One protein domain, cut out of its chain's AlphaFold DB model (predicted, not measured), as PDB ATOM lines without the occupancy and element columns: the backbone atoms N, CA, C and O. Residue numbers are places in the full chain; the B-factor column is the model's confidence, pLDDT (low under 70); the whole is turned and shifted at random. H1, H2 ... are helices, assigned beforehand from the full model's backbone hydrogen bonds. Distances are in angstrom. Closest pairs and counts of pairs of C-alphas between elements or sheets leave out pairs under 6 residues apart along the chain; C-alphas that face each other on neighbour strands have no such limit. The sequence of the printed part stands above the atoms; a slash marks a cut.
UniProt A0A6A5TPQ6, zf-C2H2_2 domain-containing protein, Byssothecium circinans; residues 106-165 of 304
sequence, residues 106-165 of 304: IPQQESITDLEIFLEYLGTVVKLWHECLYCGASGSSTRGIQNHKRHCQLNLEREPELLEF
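This is residues 106 to 165 of the 304 residues of the protein "zf-C2H2_2 domain-containing protein" of Byssothecium circinans (UniProt A0A6A5TPQ6). With little regular structure, the domain is one longer helix, H1, running lengthwise, with loops and the short helix H2 at one end, from where the chain folds back to a short H3. The printed part has 60 residues, with three named helices in the order H1, H2, H3 and no named strand; the class is all helix, with under half of the residues in named elements. It is compact, with a radius of gyration of the C-alphas of 11.6 A, yet elongated, spanning 33 by 20 by 17 A.

H1, residues 115 to 127, only just touches H2, residues 142 to 146, with 3 pairs of C-alphas within 8 A. H1 does so with residues 126 to 127 alone; the closest C-alphas are those of Lys 127 and Thr 142, 5.4 A apart. H3, residues 160 to 164, is apart from H2 and only just apart from H1, the closest C-alphas being 8.3 A apart. Every O i to N i+4 pair is within hydrogen-bond range in H1 and H2; in H3 0 of 1 is, beside 2 of 2 O i to N i+3 pairs.

H1 begins at C-alpha 115 (-19.153, 23.525, 3.656) and is 17.7 A long. H2 is 6.3 A long. H3 is 7.6 A long and ends at C-alpha 164 (-22.580, 18.659, 14.557).

The two C-alphas farthest apart are those of Glu 110 and Ser 140, at 34.2 A. The links H1 to H2 and H2 to H3 are long, with 14 and 13 residues. The printed part has no cut, and no printed residue of the model is under 70 in pLDDT.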
ATOM      1  N   ILE A 106     -26.446  31.167   6.451       89.25
ATOM      2  CA  ILE A 106     -25.757  30.223   7.330       89.25
ATOM      3  C   ILE A 106     -25.125  31.029   8.483       89.25
ATOM      4  O   ILE A 106     -24.376  31.969   8.205       89.25
ATOM      5  N   PRO A 107     -25.425  30.746   9.765       86.81
ATOM      6  CA  PRO A 107     -24.748  31.405  10.884       86.81
ATOM      7  C   PRO A 107     -23.287  30.956  10.986       86.81
ATOM      8  O   PRO A 107     -23.022  29.764  10.909       86.81
ATOM      9  N   GLN A 108     -22.348  31.878  11.224       82.31
ATOM     10  CA  GLN A 108     -20.937  31.551  11.507       82.31
ATOM     11  C   GLN A 108     -20.325  30.542  10.505       82.31
ATOM     12  O   GLN A 108     -19.810  29.493  10.905       82.31
ATOM     13  N   GLN A 109     -20.435  30.844   9.204       84.56
ATOM     14  CA  GLN A 109     -19.943  30.012   8.093       84.56
ATOM     15  C   GLN A 109     -18.458  29.630   8.265       84.56
ATOM     16  O   GLN A 109     -18.038  28.559   7.847       84.56
ATOM     17  N   GLU A 110     -17.686  30.484   8.937       82.81
ATOM     18  CA  GLU A 110     -16.258  30.348   9.229       82.81
ATOM     19  C   GLU A 110     -15.921  29.265  10.275       82.81
ATOM     20  O   GLU A 110     -14.749  28.973  10.492       82.81
ATOM     21  N   SER A 111     -16.933  28.701  10.947       83.81
ATOM     22  CA  SER A 111     -16.791  27.667  11.991       83.81
ATOM     23  C   SER A 111     -17.471  26.339  11.633       83.81
ATOM     24  O   SER A 111     -17.668  25.488  12.498       83.81
ATOM     25  N   ILE A 112     -17.833  26.160  10.360       87.38
ATOM     26  CA  ILE A 112     -18.297  24.880   9.817       87.38
ATOM     27  C   ILE A 112     -17.082  24.085   9.336       87.38
ATOM     28  O   ILE A 112     -16.246  24.621   8.612       87.38
ATOM     29  N   THR A 113     -16.994  22.812   9.727       84.50
ATOM     30  CA  THR A 113     -15.847  21.940   9.414       84.50
ATOM     31  C   THR A 113     -15.691  21.690   7.912       84.50
ATOM     32  O   THR A 113     -14.574  21.680   7.403       84.50
ATOM     33  N   ASP A 114     -16.810  21.494   7.210       87.69
ATOM     34  CA  ASP A 114     -16.862  21.258   5.768       87.69
ATOM     35  C   ASP A 114     -18.158  21.860   5.191       87.69
ATOM     36  O   ASP A 114     -19.267  21.480   5.583       87.69
ATOM     37  N   LEU A 115     -18.022  22.841   4.294       89.00
ATOM     38  CA  LEU A 115     -19.153  23.525   3.656       89.00
ATOM     39  C   LEU A 115     -19.751  22.730   2.488       89.00
ATOM     40  O   LEU A 115     -20.921  22.935   2.164       89.00
ATOM     41  N   GLU A 116     -18.973  21.848   1.861       89.81
ATOM     42  CA  GLU A 116     -19.405  21.040   0.724       89.81
ATOM     43  C   GLU A 116     -20.356  19.947   1.225       89.81
ATOM     44  O   GLU A 116     -21.532  19.938   0.853       89.81
ATOM     45  N   ILE A 117     -19.919  19.147   2.206       90.19
ATOM     46  CA  ILE A 117     -20.735  18.096   2.842       90.19
ATOM     47  C   ILE A 117     -21.981  18.691   3.528       90.19
ATOM     48  O   ILE A 117     -23.067  18.105   3.488       90.19
ATOM     49  N   PHE A 118     -21.872  19.882   4.128       91.25
ATOM     50  CA  PHE A 118     -23.026  20.575   4.710       91.25
ATOM     51  C   PHE A 118     -24.088  20.931   3.653       91.25
ATOM     52  O   PHE A 118     -25.287  20.757   3.892       91.25
ATOM     53  N   LEU A 119     -23.675  21.385   2.463       91.50
ATOM     54  CA  LEU A 119     -24.596  21.675   1.359       91.50
ATOM     55  C   LEU A 119     -25.161  20.400   0.711       91.50
ATOM     56  O   LEU A 119     -26.350  20.393   0.382       91.50
ATOM     57  N   GLU A 120     -24.389  19.311   0.607       91.62
ATOM     58  CA  GLU A 120     -24.902  17.990   0.200       91.62
ATOM     59  C   GLU A 120     -25.999  17.485   1.154       91.62
ATOM     60  O   GLU A 120     -27.062  17.034   0.713       91.62
ATOM     61  N   TYR A 121     -25.788  17.610   2.471       92.25
ATOM     62  CA  TYR A 121     -26.762  17.214   3.491       92.25
ATOM     63  C   TYR A 121     -28.053  18.043   3.393       92.25
ATOM     64  O   TYR A 121     -29.148  17.486   3.277       92.25
ATOM     65  N   LEU A 122     -27.955  19.379   3.362       92.00
ATOM     66  CA  LEU A 122     -29.136  20.241   3.207       92.00
ATOM     67  C   LEU A 122     -29.845  20.005   1.863       92.00
ATOM     68  O   LEU A 122     -31.076  20.034   1.789       92.00
ATOM     69  N   GLY A 123     -29.080  19.732   0.805       91.94
ATOM     70  CA  GLY A 123     -29.600  19.341  -0.497       91.94
ATOM     71  C   GLY A 123     -30.359  18.023  -0.457       91.94
ATOM     72  O   GLY A 123     -31.456  17.943  -1.006       91.94
ATOM     73  N   THR A 124     -29.849  17.034   0.269       91.25
ATOM     74  CA  THR A 124     -30.517  15.753   0.521       91.25
ATOM     75  C   THR A 124     -31.849  15.956   1.254       91.25
ATOM     76  O   THR A 124     -32.878  15.436   0.815       91.25
ATOM     77  N   VAL A 125     -31.887  16.777   2.311       91.38
ATOM     78  CA  VAL A 125     -33.126  17.070   3.065       91.38
ATOM     79  C   VAL A 125     -34.190  17.766   2.196       91.38
ATOM     80  O   VAL A 125     -35.371  17.410   2.245       91.38
ATOM     81  N   VAL A 126     -33.794  18.722   1.351       91.00
ATOM     82  CA  VAL A 126     -34.739  19.482   0.507       91.00
ATOM     83  C   VAL A 126     -35.156  18.718  -0.761       91.00
ATOM     84  O   VAL A 126     -36.316  18.827  -1.175       91.00
ATOM     85  N   LYS A 127     -34.246  17.955  -1.389       89.88
ATOM     86  CA  LYS A 127     -34.478  17.292  -2.687       89.88
ATOM     87  C   LYS A 127     -34.997  15.852  -2.560       89.88
ATOM     88  O   LYS A 127     -35.974  15.533  -3.227       89.88
ATOM     89  N   LEU A 128     -34.413  15.016  -1.694       89.81
ATOM     90  CA  LEU A 128     -34.828  13.610  -1.515       89.81
ATOM     91  C   LEU A 128     -35.946  13.497  -0.471       89.81
ATOM     92  O   LEU A 128     -37.046  13.019  -0.760       89.81
ATOM     93  N   TRP A 129     -35.686  13.985   0.748       90.75
ATOM     94  CA  TRP A 129     -36.635  13.885   1.869       90.75
ATOM     95  C   TRP A 129     -37.821  14.838   1.755       90.75
ATOM     96  O   TRP A 129     -38.821  14.660   2.452       90.75
ATOM     97  N   HIS A 130     -37.745  15.808   0.838       92.00
ATOM     98  CA  HIS A 130     -38.825  16.741   0.556       92.00
ATOM     99  C   HIS A 130     -39.278  17.519   1.805       92.00
ATOM    100  O   HIS A 130     -40.476  17.749   1.980       92.00
ATOM    101  N   GLU A 131     -38.350  17.940   2.672       91.94
ATOM    102  CA  GLU A 131     -38.661  18.615   3.939       91.94
ATOM    103  C   GLU A 131     -38.172  20.075   3.990       91.94
ATOM    104  O   GLU A 131     -37.190  20.469   3.362       91.94
ATOM    105  N   CYS A 132     -38.903  20.922   4.722       92.00
ATOM    106  CA  CYS A 132     -38.583  22.339   4.885       92.00
ATOM    107  C   CYS A 132     -37.779  22.607   6.169       92.00
ATOM    108  O   CYS A 132     -38.365  22.640   7.254       92.00
ATOM    109  N   LEU A 133     -36.488  22.929   5.996       90.56
ATOM    110  CA  LEU A 133     -35.446  23.263   6.998       90.56
ATOM    111  C   LEU A 133     -35.817  24.285   8.100       90.56
ATOM    112  O   LEU A 133     -35.053  24.507   9.040       90.56
ATOM    113  N   TYR A 134     -36.957  24.971   7.970       90.12
ATOM    114  CA  TYR A 134     -37.448  25.923   8.968       90.12
ATOM    115  C   TYR A 134     -38.579  25.359   9.841       90.12
ATOM    116  O   TYR A 134     -38.655  25.641  11.039       90.12
ATOM    117  N   CYS A 135     -39.508  24.613   9.233       90.12
ATOM    118  CA  CYS A 135     -40.800  24.270   9.837       90.12
ATOM    119  C   CYS A 135     -41.136  22.774   9.844       90.12
ATOM    120  O   CYS A 135     -42.179  22.412  10.389       90.12
ATOM    121  N   GLY A 136     -40.312  21.912   9.240       88.00
ATOM    122  CA  GLY A 136     -40.557  20.470   9.196       88.00
ATOM    123  C   GLY A 136     -41.756  20.036   8.357       88.00
ATOM    124  O   GLY A 136     -42.293  18.949   8.552       88.00
ATOM    125  N   ALA A 137     -42.240  20.900   7.462       89.50
ATOM    126  CA  ALA A 137     -43.316  20.541   6.553       89.50
ATOM    127  C   ALA A 137     -42.751  19.699   5.402       89.50
ATOM    128  O   ALA A 137     -42.093  20.244   4.513       89.50
ATOM    129  N   SER A 138     -43.034  18.398   5.412       91.00
ATOM    130  CA  SER A 138     -42.757  17.518   4.279       91.00
ATOM    131  C   SER A 138     -43.777  17.709   3.149       91.00
ATOM    132  O   SER A 138     -44.954  18.014   3.374       91.00
ATOM    133  N   GLY A 139     -43.316  17.575   1.907       87.25
ATOM    134  CA  GLY A 139     -44.120  17.709   0.692       87.25
ATOM    135  C   GLY A 139     -44.010  16.498  -0.234       87.25
ATOM    136  O   GLY A 139     -43.337  15.520   0.060       87.25
ATOM    137  N   SER A 140     -44.699  16.558  -1.375       86.44
ATOM    138  CA  SER A 140     -44.740  15.471  -2.368       86.44
ATOM    139  C   SER A 140     -43.834  15.684  -3.589       86.44
ATOM    140  O   SER A 140     -43.871  14.880  -4.516       86.44
ATOM    141  N   SER A 141     -43.110  16.805  -3.651       88.81
ATOM    142  CA  SER A 141     -42.176  17.151  -4.736       88.81
ATOM    143  C   SER A 141     -41.318  18.358  -4.350       88.81
ATOM    144  O   SER A 141     -41.813  19.268  -3.680       88.81
ATOM    145  N   THR A 142     -40.065  18.400  -4.814       88.00
ATOM    146  CA  THR A 142     -39.048  19.425  -4.491       88.00
ATOM    147  C   THR A 142     -39.593  20.844  -4.639       88.00
ATOM    148  O   THR A 142     -39.605  21.644  -3.704       88.00
ATOM    149  N   ARG A 143     -40.196  21.112  -5.798       89.12
ATOM    150  CA  ARG A 143     -40.825  22.379  -6.183       89.12
ATOM    151  C   ARG A 143     -41.990  22.805  -5.277       89.12
ATOM    152  O   ARG A 143     -42.330  23.987  -5.234       89.12
ATOM    153  N   GLY A 144     -42.591  21.873  -4.534       87.75
ATOM    154  CA  GLY A 144     -43.564  22.161  -3.477       87.75
ATOM    155  C   GLY A 144     -42.927  22.790  -2.232       87.75
ATOM    156  O   GLY A 144     -43.511  23.709  -1.658       87.75
ATOM    157  N   ILE A 145     -41.719  22.354  -1.859       89.12
ATOM    158  CA  ILE A 145     -40.945  22.868  -0.717       89.12
ATOM    159  C   ILE A 145     -40.241  24.167  -1.105       89.12
ATOM    160  O   ILE A 145     -40.325  25.149  -0.374       89.12
ATOM    161  N   GLN A 146     -39.647  24.232  -2.299       88.12
ATOM    162  CA  GLN A 146     -39.035  25.459  -2.829       88.12
ATOM    163  C   GLN A 146     -40.040  26.629  -2.924       88.12
ATOM    164  O   GLN A 146     -39.674  27.795  -2.778       88.12
ATOM    165  N   ASN A 147     -41.333  26.329  -3.109       87.50
ATOM    166  CA  ASN A 147     -42.421  27.311  -3.074       87.50
ATOM    167  C   ASN A 147     -43.142  27.403  -1.704       87.50
ATOM    168  O   ASN A 147     -44.131  28.130  -1.571       87.50
ATOM    169  N   HIS A 148     -42.674  26.705  -0.660       84.94
ATOM    170  CA  HIS A 148     -43.276  26.734   0.675       84.94
ATOM    171  C   HIS A 148     -42.966  28.057   1.387       84.94
ATOM    172  O   HIS A 148     -41.948  28.213   2.059       84.94
ATOM    173  N   LYS A 149     -43.879  29.029   1.253       76.00
ATOM    174  CA  LYS A 149     -43.959  30.262   2.066       76.00
ATOM    175  C   LYS A 149     -42.683  31.124   2.154       76.00
ATOM    176  O   LYS A 149     -42.630  32.014   2.995       76.00
ATOM    177  N   ARG A 150     -41.685  30.903   1.288       78.62
ATOM    178  CA  ARG A 150     -40.344  31.520   1.374       78.62
ATOM    179  C   ARG A 150     -39.662  31.273   2.728       78.62
ATOM    180  O   ARG A 150     -38.939  32.125   3.229       78.62
ATOM    181  N   HIS A 151     -39.863  30.084   3.298       86.50
ATOM    182  CA  HIS A 151     -39.132  29.589   4.469       86.50
ATOM    183  C   HIS A 151     -37.686  29.181   4.102       86.50
ATOM    184  O   HIS A 151     -37.248  28.063   4.356       86.50
ATOM    185  N   CYS A 152     -36.945  30.085   3.464       85.75
ATOM    186  CA  CYS A 152     -35.558  29.891   3.044       85.75
ATOM    187  C   CYS A 152     -34.604  30.220   4.208       85.75
ATOM    188  O   CYS A 152     -33.719  31.055   4.069       85.75
ATOM    189  N   GLN A 153     -34.827  29.629   5.385       87.62
ATOM    190  CA  GLN A 153     -34.057  29.885   6.609       87.62
ATOM    191  C   GLN A 153     -33.810  28.579   7.368       87.62
ATOM    192  O   GLN A 153     -34.650  27.683   7.343       87.62
ATOM    193  N   LEU A 154     -32.666  28.488   8.044       89.31
ATOM    194  CA  LEU A 154     -32.260  27.319   8.823       89.31
ATOM    195  C   LEU A 154     -32.786  27.419  10.264       89.31
ATOM    196  O   LEU A 154     -32.648  28.475  10.884       89.31
ATOM    197  N   ASN A 155     -33.363  26.346  10.809       88.75
ATOM    198  CA  ASN A 155     -33.866  26.316  12.186       88.75
ATOM    199  C   ASN A 155     -33.103  25.310  13.065       88.75
ATOM    200  O   ASN A 155     -33.561  24.195  13.320       88.75
ATOM    201  N   LEU A 156     -31.952  25.748  13.583       85.31
ATOM    202  CA  LEU A 156     -31.066  24.929  14.420       85.31
ATOM    203  C   LEU A 156     -31.663  24.551  15.793       85.31
ATOM    204  O   LEU A 156     -31.144  23.656  16.451       85.31
ATOM    205  N   GLU A 157     -32.755  25.192  16.236       82.19
ATOM    206  CA  GLU A 157     -33.492  24.751  17.434       82.19
ATOM    207  C   GLU A 157     -34.353  23.507  17.161       82.19
ATOM    208  O   GLU A 157     -34.668  22.761  18.090       82.19
ATOM    209  N   ARG A 158     -34.752  23.280  15.900       84.75
ATOM    210  CA  ARG A 158     -35.545  22.113  15.493       84.75
ATOM    211  C   ARG A 158     -34.666  20.900  15.203       84.75
ATOM    212  O   ARG A 158     -35.029  19.791  15.586       84.75
ATOM    213  N   GLU A 159     -33.572  21.112  14.483       80.44
ATOM    214  CA  GLU A 159     -32.759  20.050  13.886       80.44
ATOM    215  C   GLU A 159     -31.351  20.074  14.515       80.44
ATOM    216  O   GLU A 159     -30.418  20.627  13.931       80.44
ATOM    217  N   PRO A 160     -31.177  19.522  15.736       81.38
ATOM    218  CA  PRO A 160     -29.916  19.605  16.478       81.38
ATOM    219  C   PRO A 160     -28.780  18.789  15.847       81.38
ATOM    220  O   PRO A 160     -27.624  19.012  16.187       81.38
ATOM    221  N   GLU A 161     -29.093  17.876  14.923       83.94
ATOM    222  CA  GLU A 161     -28.121  17.112  14.128       83.94
ATOM    223  C   GLU A 161     -27.263  18.040  13.250       83.94
ATOM    224  O   GLU A 161     -26.063  17.832  13.108       83.94
ATOM    225  N   LEU A 162     -27.828  19.151  12.758       84.38
ATOM    226  CA  LEU A 162     -27.072  20.144  11.986       84.38
ATOM    227  C   LEU A 162     -26.013  20.848  12.843       84.38
ATOM    228  O   LEU A 162     -25.057  21.395  12.306       84.38
ATOM    229  N   LEU A 163     -26.160  20.832  14.171       85.25
ATOM    230  CA  LEU A 163     -25.219  21.450  15.101       85.25
ATOM    231  C   LEU A 163     -23.903  20.659  15.241       85.25
ATOM    232  O   LEU A 163     -22.982  21.155  15.883       85.25
ATOM    233  N   GLU A 164     -23.809  19.462  14.649       85.75
ATOM    234  CA  GLU A 164     -22.580  18.659  14.557       85.75
ATOM    235  C   GLU A 164     -21.616  19.172  13.468       85.75
ATOM    236  O   GLU A 164     -20.409  18.966  13.569       85.75
ATOM    237  N   PHE A 165     -22.116  19.913  12.469       85.81
ATOM    238  CA  PHE A 165     -21.288  20.509  11.406       85.81
ATOM    239  C   PHE A 165     -20.473  21.730  11.863       85.81
ATOM    240  O   PHE A 165     -19.487  22.076  11.213       85.81
TER     241      PHE A 165